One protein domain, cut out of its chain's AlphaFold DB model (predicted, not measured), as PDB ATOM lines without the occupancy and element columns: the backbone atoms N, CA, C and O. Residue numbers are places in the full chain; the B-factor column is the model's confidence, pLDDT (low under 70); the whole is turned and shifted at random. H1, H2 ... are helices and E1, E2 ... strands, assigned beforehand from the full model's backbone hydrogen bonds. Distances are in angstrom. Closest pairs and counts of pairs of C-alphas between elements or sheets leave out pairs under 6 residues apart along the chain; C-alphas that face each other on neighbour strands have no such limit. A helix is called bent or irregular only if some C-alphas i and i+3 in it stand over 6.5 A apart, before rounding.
ATOM      1  N   PHE A  62     162.158 162.815 140.372       95.88
ATOM      2  CA  PHE A  62     163.417 163.317 139.837       95.88
ATOM      3  C   PHE A  62     164.573 162.414 140.233       95.88
ATOM      4  O   PHE A  62     164.734 162.087 141.411       95.88
ATOM      5  N   SER A  63     165.419 162.048 139.271       97.12
ATOM      6  CA  SER A  63     166.688 161.372 139.547       97.12
ATOM      7  C   SER A  63     167.686 162.372 140.131       97.12
ATOM      8  O   SER A  63     168.187 163.242 139.428       97.12
ATOM      9  N   LEU A  64     168.056 162.221 141.404       97.19
ATOM     10  CA  LEU A  64     169.086 163.073 142.016       97.19
ATOM     11  C   LEU A  64     170.474 162.853 141.397       97.19
ATOM     12  O   LEU A  64     171.344 163.715 141.509       97.19
ATOM     13  N   ALA A  65     170.680 161.731 140.703       96.75
ATOM     14  CA  ALA A  65     171.883 161.518 139.910       96.75
ATOM     15  C   ALA A  65     172.006 162.518 138.742       96.75
ATOM     16  O   ALA A  65     173.126 162.755 138.291       96.75
ATOM     17  N   SER A  66     170.912 163.165 138.317       97.38
ATOM     18  CA  SER A  66     170.935 164.218 137.290       97.38
ATOM     19  C   SER A  66     171.686 165.485 137.710       97.38
ATOM     20  O   SER A  66     172.106 166.275 136.868       97.38
ATOM     21  N   ILE A  67     171.876 165.676 139.017       97.12
ATOM     22  CA  ILE A  67     172.628 166.792 139.608       97.12
ATOM     23  C   ILE A  67     173.768 166.283 140.498       97.12
ATOM     24  O   ILE A  67     174.176 166.954 141.443       97.12
ATOM     25  N   LYS A  68     174.288 165.074 140.232       96.94
ATOM     26  CA  LYS A  68     175.350 164.468 141.055       96.94
ATOM     27  C   LYS A  68     176.577 165.378 141.190       96.94
ATOM     28  O   LYS A  68     177.177 165.410 142.256       96.94
ATOM     29  N   TYR A  69     176.916 166.142 140.152       95.94
ATOM     30  CA  TYR A  69     178.035 167.083 140.213       95.94
ATOM     31  C   TYR A  69     177.863 168.114 141.346       95.94
ATOM     32  O   TYR A  69     178.818 168.361 142.068       95.94
ATOM     33  N   LEU A  70     176.644 168.609 141.614       96.12
ATOM     34  CA  LEU A  70     176.389 169.493 142.761       96.12
ATOM     35  C   LEU A  70     176.594 168.772 144.093       96.12
ATOM     36  O   LEU A  70     177.121 169.346 145.038       96.12
ATOM     37  N   PHE A  71     176.197 167.505 144.194       97.31
ATOM     38  CA  PHE A  71     176.489 166.717 145.392       97.31
ATOM     39  C   PHE A  71     177.999 166.618 145.636       97.31
ATOM     40  O   PHE A  71     178.449 166.826 146.763       97.31
ATOM     41  N   ASP A  72     178.777 166.375 144.583       96.44
ATOM     42  CA  ASP A  72     180.234 166.275 144.662       96.44
ATOM     43  C   ASP A  72     180.883 167.638 145.010       96.44
ATOM     44  O   ASP A  72     181.680 167.711 145.947       96.44
ATOM     45  N   ASP A  73     180.475 168.730 144.352       94.56
ATOM     46  CA  ASP A  73     181.008 170.097 144.541       94.56
ATOM     47  C   ASP A  73     180.766 170.677 145.945       94.56
ATOM     48  O   ASP A  73     181.500 171.557 146.424       94.56
ATOM     49  N   TYR A  74     179.710 170.204 146.606       94.94
ATOM     50  CA  TYR A  74     179.340 170.590 147.969       94.94
ATOM     51  C   TYR A  74     179.721 169.525 149.007       94.94
ATOM     52  O   TYR A  74     179.393 169.673 150.183       94.94
ATOM     53  N   GLY A  75     180.422 168.457 148.605       95.56
ATOM     54  CA  GLY A  75     180.897 167.411 149.517       95.56
ATOM     55  C   GLY A  75     179.778 166.589 150.170       95.56
ATOM     56  O   GLY A  75     179.977 165.998 151.233       95.56
ATOM     57  N   VAL A  76     178.594 166.535 149.557       97.19
ATOM     58  CA  VAL A  76     177.423 165.822 150.076       97.19
ATOM     59  C   VAL A  76     177.328 164.441 149.441       97.19
ATOM     60  O   VAL A  76     177.153 164.291 148.238       97.19
ATOM     61  N   LYS A  77     177.356 163.389 150.262       96.00
ATOM     62  CA  LYS A  77     177.169 162.019 149.766       96.00
ATOM     63  C   LYS A  77     175.725 161.794 149.305       96.00
ATOM     64  O   LYS A  77     174.776 161.925 150.087       96.00
ATOM     65  N   LEU A  78     175.567 161.381 148.049       95.56
ATOM     66  CA  LEU A  78     174.286 160.984 147.472       95.56
ATOM     67  C   LEU A  78     173.941 159.541 147.875       95.56
ATOM     68  O   LEU A  78     174.392 158.588 147.247       95.56
ATOM     69  N   ILE A  79     173.167 159.386 148.953       93.81
ATOM     70  CA  ILE A  79     172.829 158.084 149.556       93.81
ATOM     71  C   ILE A  79     171.360 157.738 149.293       93.81
ATOM     72  O   ILE A  79     171.032 156.619 148.912       93.81
ATOM     73  N   ASN A  80     170.458 158.696 149.513       94.44
ATOM     74  CA  ASN A  80     169.015 158.529 149.352       94.44
ATOM     75  C   ASN A  80     168.345 159.883 149.047       94.44
ATOM     76  O   ASN A  80     169.020 160.905 148.942       94.44
ATOM     77  N   ALA A  81     167.014 159.911 148.940       93.12
ATOM     78  CA  ALA A  81     166.254 161.143 148.698       93.12
ATOM     79  C   ALA A  81     166.509 162.246 149.751       93.12
ATOM     80  O   ALA A  81     166.456 163.434 149.445       93.12
ATOM     81  N   GLY A  82     166.807 161.861 150.996       94.56
ATOM     82  CA  GLY A  82     167.131 162.775 152.090       94.56
ATOM     83  C   GLY A  82     168.439 163.540 151.881       94.56
ATOM     84  O   GLY A  82     168.553 164.660 152.382       94.56
ATOM     85  N   SER A  83     169.375 163.011 151.082       95.81
ATOM     86  CA  SER A  83     170.600 163.725 150.696       95.81
ATOM     87  C   SER A  83     170.291 165.072 150.033       95.81
ATOM     88  O   SER A  83     171.066 166.007 150.198       95.81
ATOM     89  N   PHE A  84     169.148 165.220 149.353       97.62
ATOM     90  CA  PHE A  84     168.757 166.493 148.742       97.62
ATOM     91  C   PHE A  84     168.577 167.617 149.774       97.62
ATOM     92  O   PHE A  84     169.082 168.714 149.572       97.62
ATOM     93  N   ASN A  85     167.959 167.343 150.929       96.50
ATOM     94  CA  ASN A  85     167.846 168.337 152.006       96.50
ATOM     95  C   ASN A  85     169.218 168.750 152.555       96.50
ATOM     96  O   ASN A  85     169.421 169.908 152.918       96.50
ATOM     97  N   VAL A  86     170.157 167.802 152.615       97.44
ATOM     98  CA  VAL A  86     171.536 168.082 153.025       97.44
ATOM     99  C   VAL A  86     172.209 168.987 151.995       97.44
ATOM    100  O   VAL A  86     172.767 170.005 152.381       97.44
ATOM    101  N   LEU A  87     172.070 168.691 150.698       97.81
ATOM    102  CA  LEU A  87     172.582 169.541 149.621       97.81
ATOM    103  C   LEU A  87     172.024 170.968 149.698       97.81
ATOM    104  O   LEU A  87     172.794 171.923 149.676       97.81
ATOM    105  N   LEU A  88     170.707 171.122 149.865       96.75
ATOM    106  CA  LEU A  88     170.061 172.428 150.034       96.75
ATOM    107  C   LEU A  88     170.662 173.232 151.197       96.75
ATOM    108  O   LEU A  88     170.842 174.448 151.082       96.75
ATOM    109  N   ARG A  89     170.973 172.571 152.314       96.62
ATOM    110  CA  ARG A  89     171.610 173.205 153.471       96.62
ATOM    111  C   ARG A  89     173.065 173.574 153.192       96.62
ATOM    112  O   ARG A  89     173.466 174.686 153.519       96.62
ATOM    113  N   GLU A  90     173.841 172.684 152.580       96.62
ATOM    114  CA  GLU A  90     175.249 172.968 152.287       96.62
ATOM    115  C   GLU A  90     175.412 174.069 151.230       96.62
ATOM    116  O   GLU A  90     176.321 174.886 151.351       96.62
ATOM    117  N   ILE A  91     174.489 174.188 150.269       95.12
ATOM    118  CA  ILE A  91     174.443 175.327 149.336       95.12
ATOM    119  C   ILE A  91     174.263 176.649 150.083       95.12
ATOM    120  O   ILE A  91     175.022 177.598 149.872       95.12
ATOM    121  N   ARG A  92     173.286 176.700 150.993       94.44
ATOM    122  CA  ARG A  92     173.022 177.869 151.841       94.44
ATOM    123  C   ARG A  92     174.249 178.240 152.681       94.44
ATOM    124  O   ARG A  92     174.653 179.402 152.688       94.44
ATOM    125  N   ASN A  93     174.853 177.256 153.349       93.56
ATOM    126  CA  ASN A  93     176.026 177.448 154.205       93.56
ATOM    127  C   ASN A  93     177.241 177.937 153.409       93.56
ATOM    128  O   ASN A  93     177.890 178.898 153.811       93.56
ATOM    129  N   LYS A  94     177.541 177.302 152.270       93.12
ATOM    130  CA  LYS A  94     178.679 177.681 151.425       93.12
ATOM    131  C   LYS A  94     178.521 179.103 150.898       93.12
ATOM    132  O   LYS A  94     179.457 179.878 151.019       93.12
ATOM    133  N   CYS A  95     177.328 179.476 150.428       91.69
ATOM    134  CA  CYS A  95     177.038 180.845 149.994       91.69
ATOM    135  C   CYS A  95     177.297 181.872 151.113       91.69
ATOM    136  O   CYS A  95     178.015 182.850 150.908       91.69
ATOM    137  N   TYR A  96     176.778 181.619 152.320       91.44
ATOM    138  CA  TYR A  96     177.027 182.461 153.495       91.44
ATOM    139  C   TYR A  96     178.530 182.590 153.811       91.44
ATOM    140  O   TYR A  96     179.044 183.694 154.006       91.44
ATOM    141  N   ASN A  97     179.242 181.461 153.825       91.94
ATOM    142  CA  ASN A  97     180.668 181.395 154.138       91.94
ATOM    143  C   ASN A  97     181.528 182.105 153.083       91.94
ATOM    144  O   ASN A  97     182.467 182.819 153.436       91.94
ATOM    145  N   ASP A  98     181.199 181.940 151.801       91.38
ATOM    146  CA  ASP A  98     181.914 182.558 150.685       91.38
ATOM    147  C   ASP A  98     181.782 184.084 150.716       91.38
ATOM    148  O   ASP A  98     182.770 184.783 150.484       91.38
ATOM    149  N   ILE A  99     180.609 184.614 151.091       90.75
ATOM    150  CA  ILE A  99     180.416 186.058 151.292       90.75
ATOM    151  C   ILE A  99     181.307 186.574 152.428       90.75
ATOM    152  O   ILE A  99     182.035 187.548 152.243       90.75
ATOM    153  N   ILE A 100     181.308 185.904 153.588       91.56
ATOM    154  CA  ILE A 100     182.168 186.296 154.718       91.56
ATOM    155  C   ILE A 100     183.639 186.270 154.309       91.56
ATOM    156  O   ILE A 100     184.361 187.239 154.551       91.56
ATOM    157  N   LYS A 101     184.081 185.178 153.677       92.69
ATOM    158  CA  LYS A 101     185.458 185.026 153.202       92.69
ATOM    159  C   LYS A 101     185.827 186.145 152.237       92.69
ATOM    160  O   LYS A 101     186.901 186.729 152.380       92.69
ATOM    161  N   LYS A 102     184.955 186.456 151.276       91.25
ATOM    162  CA  LYS A 102     185.178 187.537 150.316       91.25
ATOM    163  C   LYS A 102     185.371 188.859 151.049       91.25
ATOM    164  O   LYS A 102     186.442 189.432 150.925       91.25
ATOM    165  N   ILE A 103     184.435 189.267 151.904       91.94
ATOM    166  CA  ILE A 103     184.534 190.544 152.630       91.94
ATOM    167  C   ILE A 103     185.790 190.604 153.501       91.94
ATOM    168  O   ILE A 103     186.522 191.588 153.453       91.94
ATOM    169  N   VAL A 104     186.090 189.554 154.270       92.62
ATOM    170  CA  VAL A 104     187.272 189.539 155.150       92.62
ATOM    171  C   VAL A 104     188.580 189.645 154.363       92.62
ATOM    172  O   VAL A 104     189.528 190.264 154.845       92.62
ATOM    173  N   THR A 105     188.637 189.064 153.164       91.69
ATOM    174  CA  THR A 105     189.845 189.081 152.324       91.69
ATOM    175  C   THR A 105     189.970 190.331 151.457       91.69
ATOM    176  O   THR A 105     191.091 190.686 151.096       91.69
ATOM    177  N   THR A 106     188.866 191.015 151.138       91.62
ATOM    178  CA  THR A 106     188.873 192.170 150.228       91.62
ATOM    179  C   THR A 106     188.682 193.519 150.915       91.62
ATOM    180  O   THR A 106     189.223 194.496 150.413       91.62
ATOM    181  N   ALA A 107     187.965 193.617 152.041       92.31
ATOM    182  CA  ALA A 107     187.605 194.886 152.690       92.31
ATOM    183  C   ALA A 107     188.780 195.540 153.453       92.31
ATOM    184  O   ALA A 107     188.788 195.634 154.685       92.31
ATOM    185  N   THR A 108     189.782 196.013 152.713       91.81
ATOM    186  CA  THR A 108     190.991 196.677 153.235       91.81
ATOM    187  C   THR A 108     190.763 198.117 153.702       91.81
ATOM    188  O   THR A 108     191.661 198.711 154.293       91.81
ATOM    189  N   SER A 109     189.580 198.686 153.457       93.75
ATOM    190  CA  SER A 109     189.194 200.028 153.895       93.75
ATOM    191  C   SER A 109     187.716 200.095 154.280       93.75
ATOM    192  O   SER A 109     186.913 199.241 153.892       93.75
ATOM    193  N   SER A 110     187.351 201.140 155.027       92.88
ATOM    194  CA  SER A 110     185.976 201.389 155.465       92.88
ATOM    195  C   SER A 110     185.013 201.612 154.299       92.88
ATOM    196  O   SER A 110     183.929 201.033 154.285       92.88
ATOM    197  N   GLN A 111     185.433 202.363 153.279       91.06
ATOM    198  CA  GLN A 111     184.624 202.581 152.081       91.06
ATOM    199  C   GLN A 111     184.421 201.287 151.290       91.06
ATOM    200  O   GLN A 111     183.305 200.985 150.880       91.06
ATOM    201  N   LEU A 112     185.475 200.479 151.140       92.06
ATOM    202  CA  LEU A 112     185.377 199.215 150.416       92.06
ATOM    203  C   LEU A 112     184.455 198.221 151.133       92.06
ATOM    204  O   LEU A 112     183.716 197.496 150.475       92.06
ATOM    205  N   LEU A 113     184.440 198.216 152.472       92.88
ATOM    206  CA  LEU A 113     183.456 197.453 153.240       92.88
ATOM    207  C   LEU A 113     182.025 197.909 152.926       92.88
ATOM    208  O   LEU A 113     181.167 197.071 152.675       92.88
ATOM    209  N   VAL A 114     181.759 199.218 152.932       91.88
ATOM    210  CA  VAL A 114     180.425 199.762 152.621       91.88
ATOM    211  C   VAL A 114     180.002 199.382 151.204       91.88
ATOM    212  O   VAL A 114     178.876 198.920 151.008       91.88
ATOM    213  N   ASP A 115     180.904 199.519 150.234       90.00
ATOM    214  CA  ASP A 115     180.645 199.159 148.842       90.00
ATOM    215  C   ASP A 115     180.327 197.668 148.720       90.00
ATOM    216  O   ASP A 115     179.335 197.307 148.090       90.00
ATOM    217  N   LEU A 116     181.098 196.798 149.375       89.69
ATOM    218  CA  LEU A 116     180.839 195.358 149.423       89.69
ATOM    219  C   LEU A 116     179.479 195.059 150.060       89.69
ATOM    220  O   LEU A 116     178.657 194.399 149.442       89.69
ATOM    221  N   LEU A 117     179.149 195.641 151.215       88.19
ATOM    222  CA  LEU A 117     177.849 195.423 151.865       88.19
ATOM    223  C   LEU A 117     176.650 195.883 151.013       88.19
ATOM    224  O   LEU A 117     175.579 195.272 151.086       88.19
ATOM    225  N   LYS A 118     176.818 196.933 150.196       84.31
ATOM    226  CA  LYS A 118     175.792 197.420 149.253       84.31
ATOM    227  C   LYS A 118     175.712 196.582 147.977       84.31
ATOM    228  O   LYS A 118     174.616 196.362 147.460       84.31
ATOM    229  N   THR A 119     176.860 196.153 147.454       76.75
ATOM    230  CA  THR A 119     176.992 195.536 146.123       76.75
ATOM    231  C   THR A 119     177.098 194.022 146.146       76.75
ATOM    232  O   THR A 119     176.969 193.428 145.074       76.75
ATOM    233  N   GLU A 120     177.285 193.382 147.310       63.69
ATOM    234  CA  GLU A 120     177.224 191.927 147.450       63.69
ATOM    235  C   GLU A 120     175.823 191.472 147.035       63.69
ATOM    236  O   GLU A 120     174.823 191.491 147.767       63.69
ATOM    237  N   THR A 121     175.779 191.125 145.764       58.16
ATOM    238  CA  THR A 121     174.630 190.716 144.998       58.16
ATOM    239  C   THR A 121     174.899 189.302 144.533       58.16
ATOM    240  O   THR A 121     176.038 188.861 144.381       58.16
ATOM    241  N   VAL A 122     173.788 188.592 144.419       53.38
ATOM    242  CA  VAL A 122     173.629 187.183 144.090       53.38
ATOM    243  C   VAL A 122     174.685 186.722 143.080       53.38
ATOM    244  O   VAL A 122     174.587 187.102 141.913       53.38
ATOM    245  N   PRO A 123     175.677 185.893 143.472       55.03
ATOM    246  CA  PRO A 123     176.384 185.085 142.488       55.03
ATOM    247  C   PRO A 123     175.334 184.382 141.631       55.03
ATOM    248  O   PRO A 123     174.389 183.817 142.185       55.03
ATOM    249  N   SER A 124     175.453 184.442 140.304       62.53
ATOM    250  CA  SER A 124     174.536 183.712 139.434       62.53
ATOM    251  C   SER A 124     174.655 182.227 139.763       62.53
ATOM    252  O   SER A 124     175.657 181.592 139.440       62.53
ATOM    253  N   PHE A 125     173.657 181.695 140.456       76.00
ATOM    254  CA  PHE A 125     173.579 180.283 140.768       76.00
ATOM    255  C   PHE A 125     172.722 179.635 139.687       76.00
ATOM    256  O   PHE A 125     171.501 179.767 139.689       76.00
ATOM    257  N   SER A 126     173.384 179.011 138.718       78.12
ATOM    258  CA  SER A 126     172.739 178.232 137.666       78.12
ATOM    259  C   SER A 126     172.870 176.748 137.975       78.12
ATOM    260  O   SER A 126     173.904 176.291 138.460       78.12
ATOM    261  N   VAL A 127     171.816 176.000 137.671       85.12
ATOM    262  CA  VAL A 127     171.790 174.546 137.800       85.12
ATOM    263  C   VAL A 127     171.616 173.965 136.413       85.12
ATOM    264  O   VAL A 127     170.575 174.150 135.787       85.12
ATOM    265  N   ASP A 128     172.621 173.230 135.963       89.44
ATOM    266  CA  ASP A 128     172.506 172.395 134.777       89.44
ATOM    267  C   ASP A 128     171.947 171.033 135.192       89.44
ATOM    268  O   ASP A 128     172.475 170.383 136.097       89.44
ATOM    269  N   ILE A 129     170.862 170.589 134.562       91.44
ATOM    270  CA  ILE A 129     170.295 169.259 134.801       91.44
ATOM    271  C   ILE A 129     170.812 168.334 133.706       91.44
ATOM    272  O   ILE A 129     170.519 168.526 132.527       91.44
ATOM    273  N   ILE A 130     171.577 167.317 134.098       93.44
ATOM    274  CA  ILE A 130     172.094 166.299 133.183       93.44
ATOM    275  C   ILE A 130     171.130 165.111 133.247       93.44
ATOM    276  O   ILE A 130     171.092 164.448 134.279       93.44
ATOM    277  N   PRO A 131     170.342 164.806 132.200       91.12
ATOM    278  CA  PRO A 131     169.305 163.785 132.288       91.12
ATOM    279  C   PRO A 131     169.833 162.434 132.783       91.12
ATOM    280  O   PRO A 131     170.792 161.876 132.247       91.12
ATOM    281  N   SER A 132     169.179 161.889 133.804       91.69
ATOM    282  CA  SER A 132     169.497 160.589 134.382       91.69
ATOM    283  C   SER A 132     168.223 159.897 134.864       91.69
ATOM    284  O   SER A 132     167.259 160.528 135.282       91.69
ATOM    285  N   ASN A 133     168.238 158.567 134.829       91.81
ATOM    286  CA  ASN A 133     167.199 157.689 135.368       91.81
ATOM    287  C   ASN A 133     167.736 156.792 136.498       91.81
ATOM    288  O   ASN A 133     167.166 155.744 136.792       91.81
ATOM    289  N   LYS A 134     168.871 157.160 137.103       94.50
ATOM    290  CA  LYS A 134     169.502 156.390 138.181       94.50
ATOM    291  C   LYS A 134     168.980 156.828 139.548       94.50
ATOM    292  O   LYS A 134     168.740 158.008 139.791       94.50
ATOM    293  N   ALA A 135     168.851 155.873 140.461       91.19
ATOM    294  CA  ALA A 135     168.571 156.162 141.862       91.19
ATOM    295  C   ALA A 135     169.705 157.006 142.501       91.19
ATOM    296  O   ALA A 135     170.846 156.946 142.033       91.19
ATOM    297  N   PRO A 136     169.428 157.741 143.595       95.56
ATOM    298  CA  PRO A 136     168.137 157.858 144.276       95.56
ATOM    299  C   PRO A 136     167.184 158.859 143.606       95.56
ATOM    300  O   PRO A 136     167.613 159.823 142.978       95.56
ATOM    301  N   PHE A 137     165.882 158.626 143.789       95.88
ATOM    302  CA  PHE A 137     164.818 159.492 143.285       95.88
ATOM    303  C   PHE A 137     164.188 160.318 144.407       95.88
ATOM    304  O   PHE A 137     164.086 159.847 145.542       95.88
ATOM    305  N   ILE A 138     163.740 161.529 144.083       95.75
ATOM    306  CA  ILE A 138     162.886 162.349 144.944       95.75
ATOM    307  C   ILE A 138     161.519 162.540 144.281       95.75
ATOM    308  O   ILE A 138     161.433 162.948 143.127       95.75
ATOM    309  N   ASP A 139     160.454 162.215 145.010       95.12
ATOM    310  CA  ASP A 139     159.077 162.355 144.528       95.12
ATOM    311  C   ASP A 139     158.669 163.833 144.451       95.12
ATOM    312  O   ASP A 139     159.020 164.616 145.344       95.12
ATOM    313  N   VAL A 140     157.851 164.201 143.457       94.69
ATOM    314  CA  VAL A 140     157.297 165.565 143.326       94.69
ATOM    315  C   VAL A 140     156.586 166.024 144.599       94.69
ATOM    316  O   VAL A 140     156.762 167.167 145.006       94.69
ATOM    317  N   SER A 141     155.872 165.139 145.301       93.75
ATOM    318  CA  SER A 141     155.189 165.499 146.552       93.75
ATOM    319  C   SER A 141     156.144 166.030 147.625       93.75
ATOM    320  O   SER A 141     155.803 166.965 148.347       93.75
ATOM    321  N   LYS A 142     157.366 165.487 147.706       94.88
ATOM    322  CA  LYS A 142     158.394 165.981 148.631       94.88
ATOM    323  C   LYS A 142     158.949 167.327 148.184       94.88
ATOM    324  O   LYS A 142     159.235 168.165 149.033       94.88
ATOM    325  N   LEU A 143     159.101 167.546 146.878       95.69
ATOM    326  CA  LEU A 143     159.494 168.853 146.347       95.69
ATOM    327  C   LEU A 143     158.423 169.905 146.666       95.69
ATOM    328  O   LEU A 143     158.752 170.977 147.162       95.69
ATOM    329  N   ASP A 144     157.147 169.569 146.485       94.81
ATOM    330  CA  ASP A 144     156.022 170.446 146.814       94.81
ATOM    331  C   ASP A 144     155.952 170.771 148.308       94.81
ATOM    332  O   ASP A 144     155.689 171.913 148.680       94.81
ATOM    333  N   GLU A 145     156.203 169.793 149.182       95.25
ATOM    334  CA  GLU A 145     156.319 170.035 150.624       95.25
ATOM    335  C   GLU A 145     157.445 171.018 150.946       95.25
ATOM    336  O   GLU A 145     157.254 171.913 151.770       95.25
ATOM    337  N   LEU A 146     158.607 170.868 150.305       94.31
ATOM    338  CA  LEU A 146     159.726 171.785 150.493       94.31
ATOM    339  C   LEU A 146     159.378 173.189 150.005       94.31
ATOM    340  O   LEU A 146     159.636 174.132 150.736       94.31
ATOM    341  N   ILE A 147     158.725 173.334 148.850       92.88
ATOM    342  CA  ILE A 147     158.290 174.638 148.322       92.88
ATOM    343  C   ILE A 147     157.236 175.285 149.236       92.88
ATOM    344  O   ILE A 147     157.324 176.471 149.544       92.88
ATOM    345  N   LYS A 148     156.278 174.514 149.767       93.19
ATOM    346  CA  LYS A 148     155.269 175.038 150.710       93.19
ATOM    347  C   LYS A 148     155.879 175.580 151.999       93.19
ATOM    348  O   LYS A 148     155.381 176.572 152.524       93.19
ATOM    349  N   ARG A 149     156.957 174.968 152.508       92.06
ATOM    350  CA  ARG A 149     157.681 175.473 153.698       92.06
ATOM    351  C   ARG A 149     158.262 176.872 153.487       92.06
ATOM    352  O   ARG A 149     158.563 177.559 154.457       92.06
ATOM    353  N   GLU A 150     158.375 177.290 152.234       86.31
ATOM    354  CA  GLU A 150     158.875 178.593 151.808       86.31
ATOM    355  C   GLU A 150     157.765 179.629 151.644       86.31
ATOM    356  O   GLU A 150     158.033 180.757 151.247       86.31
ATOM    357  N   ASN A 151     156.521 179.263 151.973       89.81
ATOM    358  CA  ASN A 151     155.316 180.047 151.697       89.81
ATOM    359  C   ASN A 151     155.116 180.336 150.201       89.81
ATOM    360  O   ASN A 151     154.483 181.327 149.842       89.81
ATOM    361  N   VAL A 152     155.638 179.465 149.333       88.31
ATOM    362  CA  VAL A 152     155.432 179.524 147.883       88.31
ATOM    363  C   VAL A 152     154.419 178.454 147.492       88.31
ATOM    364  O   VAL A 152     154.439 177.334 148.011       88.31
ATOM    365  N   ASN A 153     153.497 178.800 146.596       89.69
ATOM    366  CA  ASN A 153     152.526 177.849 146.076       89.69
ATOM    367  C   ASN A 153     153.226 176.918 145.071       89.69
ATOM    368  O   ASN A 153     153.691 177.396 144.039       89.69
ATOM    369  N   PRO A 154     153.283 175.591 145.291       88.94
ATOM    370  CA  PRO A 154     154.013 174.712 144.379       88.94
ATOM    371  C   PRO A 154     153.446 174.669 142.965       88.94
ATOM    372  O   PRO A 154     154.168 174.295 142.049       88.94
ATOM    373  N   ASN A 155     152.186 175.057 142.766       90.19
ATOM    374  CA  ASN A 155     151.584 175.124 141.433       90.19
ATOM    375  C   ASN A 155     152.157 176.270 140.577       90.19
ATOM    376  O   ASN A 155     151.949 176.279 139.367       90.19
ATOM    377  N   GLU A 156     152.870 177.221 141.187       88.75
ATOM    378  CA  GLU A 156     153.562 178.316 140.493       88.75
ATOM    379  C   GLU A 156     154.924 177.887 139.927       88.75
ATOM    380  O   GLU A 156     155.498 178.615 139.126       88.75
ATOM    381  N   VAL A 157     155.427 176.707 140.312       88.31
ATOM    382  CA  VAL A 157     156.693 176.135 139.830       88.31
ATOM    383  C   VAL A 157     156.376 174.840 139.084       88.31
ATOM    384  O   VAL A 157     156.007 173.836 139.710       88.31
ATOM    385  N   GLN A 158     156.446 174.864 137.753       85.94
ATOM    386  CA  GLN A 158     155.888 173.821 136.895       85.94
ATOM    387  C   GLN A 158     156.916 172.742 136.539       85.94
ATOM    388  O   GLN A 158     158.006 172.996 136.049       85.94
ATOM    389  N   GLY A 159     156.526 171.481 136.709       88.94
ATOM    390  CA  GLY A 159     157.378 170.343 136.371       88.94
ATOM    391  C   GLY A 159     158.453 170.047 137.417       88.94
ATOM    392  O   GLY A 159     158.883 170.894 138.204       88.94
ATOM    393  N   VAL A 160     158.864 168.783 137.459       93.00
ATOM    394  CA  VAL A 160     159.767 168.277 138.496       93.00
ATOM    395  C   VAL A 160     161.162 168.928 138.463       93.00
ATOM    396  O   VAL A 160     161.706 169.269 139.514       93.00
ATOM    397  N   ASP A 161     161.707 169.167 137.271       92.88
ATOM    398  CA  ASP A 161     163.032 169.763 137.070       92.88
ATOM    399  C   ASP A 161     163.076 171.227 137.538       92.88
ATOM    400  O   ASP A 161     164.012 171.639 138.229       92.88
ATOM    401  N   GLU A 162     162.032 172.008 137.232       91.06
ATOM    402  CA  GLU A 162     161.932 173.406 137.661       91.06
ATOM    403  C   GLU A 162     161.835 173.506 139.184       91.06
ATOM    404  O   GLU A 162     162.503 174.341 139.790       91.06
ATOM    405  N   LYS A 163     161.084 172.604 139.833       93.81
ATOM    406  CA  LYS A 163     160.992 172.538 141.302       93.81
ATOM    407  C   LYS A 163     162.349 172.286 141.955       93.81
ATOM    408  O   LYS A 163     162.657 172.896 142.981       93.81
ATOM    409  N   VAL A 164     163.172 171.413 141.371       95.38
ATOM    410  CA  VAL A 164     164.536 171.155 141.857       95.38
ATOM    411  C   VAL A 164     165.414 172.394 141.693       95.38
ATOM    412  O   VAL A 164     166.018 172.839 142.673       95.38
ATOM    413  N   SER A 165     165.445 172.987 140.497       92.62
ATOM    414  CA  SER A 165     166.220 174.205 140.217       92.62
ATOM    415  C   SER A 165     165.793 175.381 141.096       92.62
ATOM    416  O   SER A 165     166.644 176.096 141.633       92.62
ATOM    417  N   PHE A 166     164.486 175.542 141.313       91.88
ATOM    418  CA  PHE A 166     163.914 176.541 142.209       91.88
ATOM    419  C   PHE A 166     164.419 176.356 143.641       91.88
ATOM    420  O   PHE A 166     164.948 177.299 144.225       91.88
ATOM    421  N   LEU A 167     164.320 175.145 144.204       94.69
ATOM    422  CA  LEU A 167     164.758 174.875 145.576       94.69
ATOM    423  C   LEU A 167     166.264 175.102 145.761       94.69
ATOM    424  O   LEU A 167     166.666 175.705 146.757       94.69
ATOM    425  N   LEU A 168     167.095 174.674 144.805       94.88
ATOM    426  CA  LEU A 168     168.546 174.897 144.851       94.88
ATOM    427  C   LEU A 168     168.882 176.401 144.809       94.88
ATOM    428  O   LEU A 168     169.651 176.891 145.641       94.88
ATOM    429  N   THR A 169     168.240 177.149 143.906       91.06
ATOM    430  CA  THR A 169     168.402 178.609 143.773       91.06
ATOM    431  C   THR A 169     167.915 179.351 145.014       91.06
ATOM    432  O   THR A 169     168.560 180.291 145.495       91.06
ATOM    433  N   LEU A 170     166.795 178.913 145.584       90.69
ATOM    434  CA  LEU A 170     166.247 179.475 146.809       90.69
ATOM    435  C   LEU A 170     167.179 179.236 147.999       90.69
ATOM    436  O   LEU A 170     167.410 180.149 148.790       90.69
ATOM    437  N   SER A 171     167.761 178.041 148.109       93.00
ATOM    438  CA  SER A 171     168.771 177.725 149.123       93.00
ATOM    439  C   SER A 171     169.987 178.642 149.042       93.00
ATOM    440  O   SER A 171     170.424 179.170 150.065       93.00
ATOM    441  N   HIS A 172     170.500 178.883 147.834       90.75
ATOM    442  CA  HIS A 172     171.585 179.837 147.618       90.75
ATOM    443  C   HIS A 172     171.173 181.256 148.045       90.75
ATOM    444  O   HIS A 172     171.850 181.897 148.848       90.75
ATOM    445  N   THR A 173     169.995 181.712 147.610       87.00
ATOM    446  CA  THR A 173     169.441 183.031 147.969       87.00
ATOM    447  C   THR A 173     169.262 183.197 149.483       87.00
ATOM    448  O   THR A 173     169.521 184.267 150.036       87.00
ATOM    449  N   ARG A 174     168.889 182.128 150.190       89.81
ATOM    450  CA  ARG A 174     168.809 182.118 151.656       89.81
ATOM    451  C   ARG A 174     170.159 182.292 152.334       89.81
ATOM    452  O   ARG A 174     170.200 182.937 153.373       89.81
ATOM    453  N   GLY A 175     171.245 181.774 151.762       90.06
ATOM    454  CA  GLY A 175     172.595 182.005 152.294       90.06
ATOM    455  C   GLY A 175     172.946 183.494 152.318       90.06
ATOM    456  O   GLY A 175     173.458 184.011 153.310       90.06
ATOM    457  N   ILE A 176     172.550 184.214 151.267       87.88
ATOM    458  CA  ILE A 176     172.695 185.673 151.171       87.88
ATOM    459  C   ILE A 176     171.815 186.378 152.209       87.88
ATOM    460  O   ILE A 176     172.269 187.292 152.899       87.88
ATOM    461  N   ALA A 177     170.549 185.967 152.325       87.94
ATOM    462  CA  ALA A 177     169.618 186.555 153.284       87.94
ATOM    463  C   ALA A 177     170.099 186.360 154.730       87.94
ATOM    464  O   ALA A 177     170.085 187.306 155.515       87.94
ATOM    465  N   ASP A 178     170.590 185.169 155.071       89.12
ATOM    466  CA  ASP A 178     171.194 184.883 156.370       89.12
ATOM    467  C   ASP A 178     172.376 185.799 156.665       89.12
ATOM    468  O   ASP A 178     172.472 186.341 157.769       89.12
ATOM    469  N   PHE A 179     173.258 186.000 155.682       88.88
ATOM    470  CA  PHE A 179     174.388 186.913 155.812       88.88
ATOM    471  C   PHE A 179     173.907 188.330 156.143       88.88
ATOM    472  O   PHE A 179     174.315 188.898 157.159       88.88
ATOM    473  N   LYS A 180     172.965 188.859 155.352       86.06
ATOM    474  CA  LYS A 180     172.398 190.202 155.554       86.06
ATOM    475  C   LYS A 180     171.689 190.337 156.902       86.06
ATOM    476  O   LYS A 180     171.824 191.363 157.563       86.06
ATOM    477  N   ASN A 181     170.973 189.303 157.339       86.06
ATOM    478  CA  ASN A 181     170.207 189.321 158.583       86.06
ATOM    479  C   ASN A 181     171.097 189.244 159.827       86.06
ATOM    480  O   ASN A 181     170.816 189.917 160.819       86.06
ATOM    481  N   THR A 182     172.186 188.472 159.759       78.75
ATOM    482  CA  THR A 182     173.091 188.204 160.886       78.75
ATOM    483  C   THR A 182     173.638 189.481 161.529       78.75
ATOM    484  O   THR A 182     173.757 189.543 162.751       78.75
ATOM    485  N   LEU A 183     173.981 190.487 160.720       74.94
ATOM    486  CA  LEU A 183     174.537 191.766 161.178       74.94
ATOM    487  C   LEU A 183     173.733 192.950 160.642       74.94
ATOM    488  O   LEU A 183     174.269 194.042 160.486       74.94
ATOM    489  N   SER A 184     172.441 192.735 160.376       82.12
ATOM    490  CA  SER A 184     171.557 193.715 159.731       82.12
ATOM    491  C   SER A 184     171.607 195.094 160.386       82.12
ATOM    492  O   SER A 184     171.673 196.098 159.678       82.12
ATOM    493  N   PHE A 185     171.641 195.150 161.722       86.12
ATOM    494  CA  PHE A 185     171.798 196.396 162.468       86.12
ATOM    495  C   PHE A 185     173.139 197.080 162.170       86.12
ATOM    496  O   PHE A 185     173.140 198.209 161.693       86.12
ATOM    497  N   TYR A 186     174.264 196.386 162.370       86.50
ATOM    498  CA  TYR A 186     175.606 196.941 162.152       86.50
ATOM    499  C   TYR A 186     175.849 197.348 160.695       86.50
ATOM    500  O   TYR A 186     176.446 198.385 160.430       86.50
ATOM    501  N   PHE A 187     175.359 196.547 159.745       89.44
ATOM    502  CA  PHE A 187     175.441 196.851 158.320       89.44
ATOM    503  C   PHE A 187     174.613 198.084 157.967       89.44
ATOM    504  O   PHE A 187     175.095 198.962 157.261       89.44
ATOM    505  N   SER A 188     173.385 198.181 158.483       88.19
ATOM    506  CA  SER A 188     172.539 199.355 158.248       88.19
ATOM    507  C   SER A 188     173.142 200.617 158.860       88.19
ATOM    508  O   SER A 188     173.065 201.679 158.253       88.19
ATOM    509  N   ASP A 189     173.732 200.500 160.047       91.69
ATOM    510  CA  ASP A 189     174.349 201.610 160.767       91.69
ATOM    511  C   ASP A 189     175.583 202.150 160.028       91.69
ATOM    512  O   ASP A 189     175.629 203.332 159.694       91.69
ATOM    513  N   ILE A 190     176.533 201.281 159.653       93.19
ATOM    514  CA  ILE A 190     177.730 201.715 158.915       93.19
ATOM    515  C   ILE A 190     177.390 202.268 157.525       93.19
ATOM    516  O   ILE A 190     177.988 203.255 157.103       93.19
ATOM    517  N   ILE A 191     176.400 201.685 156.833       92.00
ATOM    518  CA  ILE A 191     175.936 202.184 155.531       92.00
ATOM    519  C   ILE A 191     175.345 203.592 155.671       92.00
ATOM    520  O   ILE A 191     175.703 204.472 154.889       92.00
ATOM    521  N   LYS A 192     174.478 203.822 156.666       93.88
ATOM    522  CA  LYS A 192     173.847 205.130 156.892       93.88
ATOM    523  C   LYS A 192     174.857 206.194 157.312       93.88
ATOM    524  O   LYS A 192     174.823 207.288 156.759       93.88
ATOM    525  N   SER A 193     175.769 205.875 158.233       94.44
ATOM    526  CA  SER A 193     176.840 206.801 158.628       94.44
ATOM    527  C   SER A 193     177.740 207.163 157.444       94.44
ATOM    528  O   SER A 193     178.074 208.331 157.264       94.44
ATOM    529  N   ALA A 194     178.076 206.193 156.585       93.81
ATOM    530  CA  ALA A 194     178.855 206.458 155.378       93.81
ATOM    531  C   ALA A 194     178.111 207.386 154.399       93.81
ATOM    532  O   ALA A 194     178.700 208.316 153.859       93.81
ATOM    533  N   GLU A 195     176.805 207.173 154.198       93.19
ATOM    534  CA  GLU A 195     175.960 208.041 153.359       93.19
ATOM    535  C   GLU A 195     175.811 209.461 153.924       93.19
ATOM    536  O   GLU A 195     175.671 210.417 153.162       93.19
ATOM    537  N   ALA A 196     175.886 209.607 155.247       96.00
ATOM    538  CA  ALA A 196     175.897 210.893 155.935       96.00
ATOM    539  C   ALA A 196     177.279 211.584 155.940       96.00
ATOM    540  O   ALA A 196     177.394 212.693 156.460       96.00
ATOM    541  N   ASN A 197     178.310 210.982 155.331       93.38
ATOM    542  CA  ASN A 197     179.708 211.434 155.376       93.38
ATOM    543  C   ASN A 197     180.273 211.542 156.807       93.38
ATOM    544  O   ASN A 197     181.123 212.388 157.089       93.38
ATOM    545  N   GLU A 198     179.789 210.700 157.718       94.62
ATOM    546  CA  GLU A 198     180.333 210.590 159.070       94.62
ATOM    547  C   GLU A 198     181.643 209.787 159.069       94.62
ATOM    548  O   GLU A 198     181.895 208.971 158.180       94.62
ATOM    549  N   ASP A 199     182.464 209.974 160.105       93.50
ATOM    550  CA  ASP A 199     183.591 209.075 160.347       93.50
ATOM    551  C   ASP A 199     183.077 207.685 160.758       93.50
ATOM    552  O   ASP A 199     182.355 207.514 161.745       93.50
ATOM    553  N   ILE A 200     183.455 206.680 159.972       95.44
ATOM    554  CA  ILE A 200     183.043 205.283 160.125       95.44
ATOM    555  C   ILE A 200     184.189 204.371 160.578       95.44
ATOM    556  O   ILE A 200     184.016 203.152 160.560       95.44
ATOM    557  N   ALA A 201     185.347 204.908 160.978       94.62
ATOM    558  CA  ALA A 201     186.509 204.103 161.367       94.62
ATOM    559  C   ALA A 201     186.193 203.117 162.509       94.62
ATOM    560  O   ALA A 201     186.479 201.924 162.403       94.62
ATOM    561  N   GLU A 202     185.527 203.581 163.569       93.19
ATOM    562  CA  GLU A 202     185.150 202.723 164.700       93.19
ATOM    563  C   GLU A 202     184.124 201.651 164.292       93.19
ATOM    564  O   GLU A 202     184.267 200.473 164.634       93.19
ATOM    565  N   LYS A 203     183.120 202.035 163.491       93.81
ATOM    566  CA  LYS A 203     182.098 201.112 162.971       93.81
ATOM    567  C   LYS A 203     182.714 200.049 162.059       93.81
ATOM    568  O   LYS A 203     182.339 198.879 162.137       93.81
ATOM    569  N   TYR A 204     183.684 200.436 161.230       94.88
ATOM    570  CA  TYR A 204     184.454 199.521 160.391       94.88
ATOM    571  C   TYR A 204     185.179 198.474 161.236       94.88
ATOM    572  O   TYR A 204     184.994 197.277 161.002       94.88
ATOM    573  N   GLU A 205     185.937 198.897 162.250       94.25
ATOM    574  CA  GLU A 205     186.662 197.971 163.129       94.25
ATOM    575  C   GLU A 205     185.711 197.010 163.847       94.25
ATOM    576  O   GLU A 205     185.975 195.806 163.931       94.25
ATOM    577  N   GLN A 206     184.554 197.502 164.300       93.12
ATOM    578  CA  GLN A 206     183.536 196.664 164.926       93.12
ATOM    579  C   GLN A 206     182.990 195.600 163.962       93.12
ATOM    580  O   GLN A 206     182.972 194.411 164.302       93.12
ATOM    581  N   VAL A 207     182.573 195.998 162.756       92.81
ATOM    582  CA  VAL A 207     182.035 195.070 161.747       92.81
ATOM    583  C   VAL A 207     183.098 194.055 161.328       92.81
ATOM    584  O   VAL A 207     182.835 192.848 161.328       92.81
ATOM    585  N   MET A 208     184.318 194.511 161.042       94.44
ATOM    586  CA  MET A 208     185.414 193.636 160.627       94.44
ATOM    587  C   MET A 208     185.838 192.670 161.726       94.44
ATOM    588  O   MET A 208     186.119 191.511 161.425       94.44
ATOM    589  N   LYS A 209     185.836 193.086 162.997       93.75
ATOM    590  CA  LYS A 209     186.098 192.183 164.124       93.75
ATOM    591  C   LYS A 209     185.088 191.037 164.164       93.75
ATOM    592  O   LYS A 209     185.485 189.881 164.333       93.75
ATOM    593  N   ILE A 210     183.800 191.328 163.975       91.88
ATOM    594  CA  ILE A 210     182.750 190.299 163.977       91.88
ATOM    595  C   ILE A 210     182.906 189.360 162.774       91.88
ATOM    596  O   ILE A 210     182.864 188.139 162.942       91.88
ATOM    597  N   LEU A 211     183.123 189.912 161.576       92.25
ATOM    598  CA  LEU A 211     183.297 189.124 160.353       92.25
ATOM    599  C   LEU A 211     184.546 188.235 160.409       92.25
ATOM    600  O   LEU A 211     184.452 187.052 160.093       92.25
ATOM    601  N   LYS A 212     185.681 188.757 160.891       94.06
ATOM    602  CA  LYS A 212     186.919 187.984 161.097       94.06
ATOM    603  C   LYS A 212     186.728 186.869 162.124       94.06
ATOM    604  O   LYS A 212     187.138 185.745 161.874       94.06
ATOM    605  N   THR A 213     186.049 187.148 163.239       92.56
ATOM    606  CA  THR A 213     185.757 186.121 164.259       92.56
ATOM    607  C   THR A 213     184.943 184.969 163.670       92.56
ATOM    608  O   THR A 213     185.244 183.803 163.910       92.56
ATOM    609  N   ARG A 214     183.922 185.285 162.865       90.69
ATOM    610  CA  ARG A 214     183.122 184.266 162.172       90.69
ATOM    611  C   ARG A 214     183.943 183.514 161.132       90.69
ATOM    612  O   ARG A 214     183.836 182.299 161.059       90.69
ATOM    613  N   TYR A 215     184.764 184.222 160.362       91.69
ATOM    614  CA  TYR A 215     185.634 183.617 159.360       91.69
ATOM    615  C   TYR A 215     186.597 182.588 159.966       91.69
ATOM    616  O   TYR A 215     186.693 181.483 159.443       91.69
ATOM    617  N   GLU A 216     187.229 182.899 161.101       91.62
ATOM    618  CA  GLU A 216     188.115 181.956 161.806       91.62
ATOM    619  C   GLU A 216     187.375 180.729 162.356       91.62
ATOM    620  O   GLU A 216     187.964 179.662 162.454       91.62
ATOM    621  N   PHE A 217     186.086 180.848 162.687       87.38
ATOM    622  CA  PHE A 217     185.275 179.698 163.101       87.38
ATOM    623  C   PHE A 217     184.884 178.783 161.926       87.38
ATOM    624  O   PHE A 217     184.601 177.605 162.126       87.38
ATOM    625  N   ILE A 218     184.811 179.337 160.714       85.81
ATOM    626  CA  ILE A 218     184.373 178.635 159.497       85.81
ATOM    627  C   ILE A 218     185.548 177.967 158.762       85.81
ATOM    628  O   ILE A 218     185.330 177.029 157.993       85.81
ATOM    629  N   LYS A 219     186.766 178.482 158.951       75.25
ATOM    630  CA  LYS A 219     188.010 177.980 158.357       75.25
ATOM    631  C   LYS A 219     188.395 176.602 158.895       75.25
ATOM    632  O   LYS A 219     188.878 175.800 158.063       75.25
TER     633      LYS A 219
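What this domain is: This is residues 62 to 219 of the 219 residues of an uncharacterized protein of Prevotella copri (UniProt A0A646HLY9). Two long helices, H2 and H5, run the same way and cross in the middle of an elongated body, with a cluster of H3, H6 and H7 at the end where they finish. At the other end H1 packs on the first part of H2, H4 packs on the first part of H5, and the short strand E1 lies there too; residues 120 to 136, with no named element, run back along the length from H3 to E1. The printed part has 158 residues, with seven named helices and one named strand in the order H1, H2, H3, E1, H4, H5, H6, H7, and its class is mostly helix. It is loose, with a radius of gyration of the C-alphas of 18.7 A, and spans 59 by 32 by 21 A.

Where its parts are: H1, residues 64 to 73, begins with C-alpha 64 at (169.086, 163.073, 142.016) and is irregular, with C-alphas 66 and 69 8.2 A apart. H2, residues 83 to 106, is 33.8 A long, and H3 is residues 110 to 119. E1, residues 137 to 139, runs directly into H4, residues 140 to 148. H5, residues 160 to 182, is 32.8 A long and begins with C-alpha 160 at (159.767, 168.277, 138.496). H6 is residues 184 to 195. H7, residues 201 to 218, is 25.6 A long and ends with C-alpha 218 at (184.373, 178.635, 159.497).

How they stand to each other: H2 is the hub, touching four helices. It touches H5 at a steep tilt of 40 degrees, the same way, closest at the C-alphas of Arg 92 and Gly 175, 4.2 A apart. With residues 84 to 87 alone it only just touches H1, with 3 pairs of C-alphas within 8 A, the closest Phe 71 and Leu 87 at 6.4 A. With residues 97 to 104 alone it touches H7, opposite ways, the C-alphas of Val 104 and Lys 212 being closest at 6.2 A. H2 and H3 form a helical hairpin and only just touch, with 3 pairs within 8 A, the closest C-alphas being Ile 103 and Leu 116 at 6.9 A. H3 touches H6, closest at the C-alphas of Val 114 and Ile 191, 5.9 A apart. H6 and H7 form another helical hairpin, closest at the C-alphas of Ile 190 and Lys 203, 6.0 A apart. H4 touches H5 at a shallow tilt of 28 degrees, closest at the C-alphas of Val 140 and Val 160, 6.1 A apart. E1 pairs with no named strand, but its residues 137 to 138 pair antiparallel with residues 62 to 63. Each O i to N i+4 pair is within hydrogen-bond range in H2 to H7, and 4 of 6 are in H1.

The domain as a whole: The C-alphas of Asn 133 and Asp 199 are the two farthest apart, at 59.4 A. The printed part has no cut. The links from H3 to E1 and from H4 to H5 are long. The mean pLDDT of the printed part is 90.9, and residues 120 to 124 are under 70.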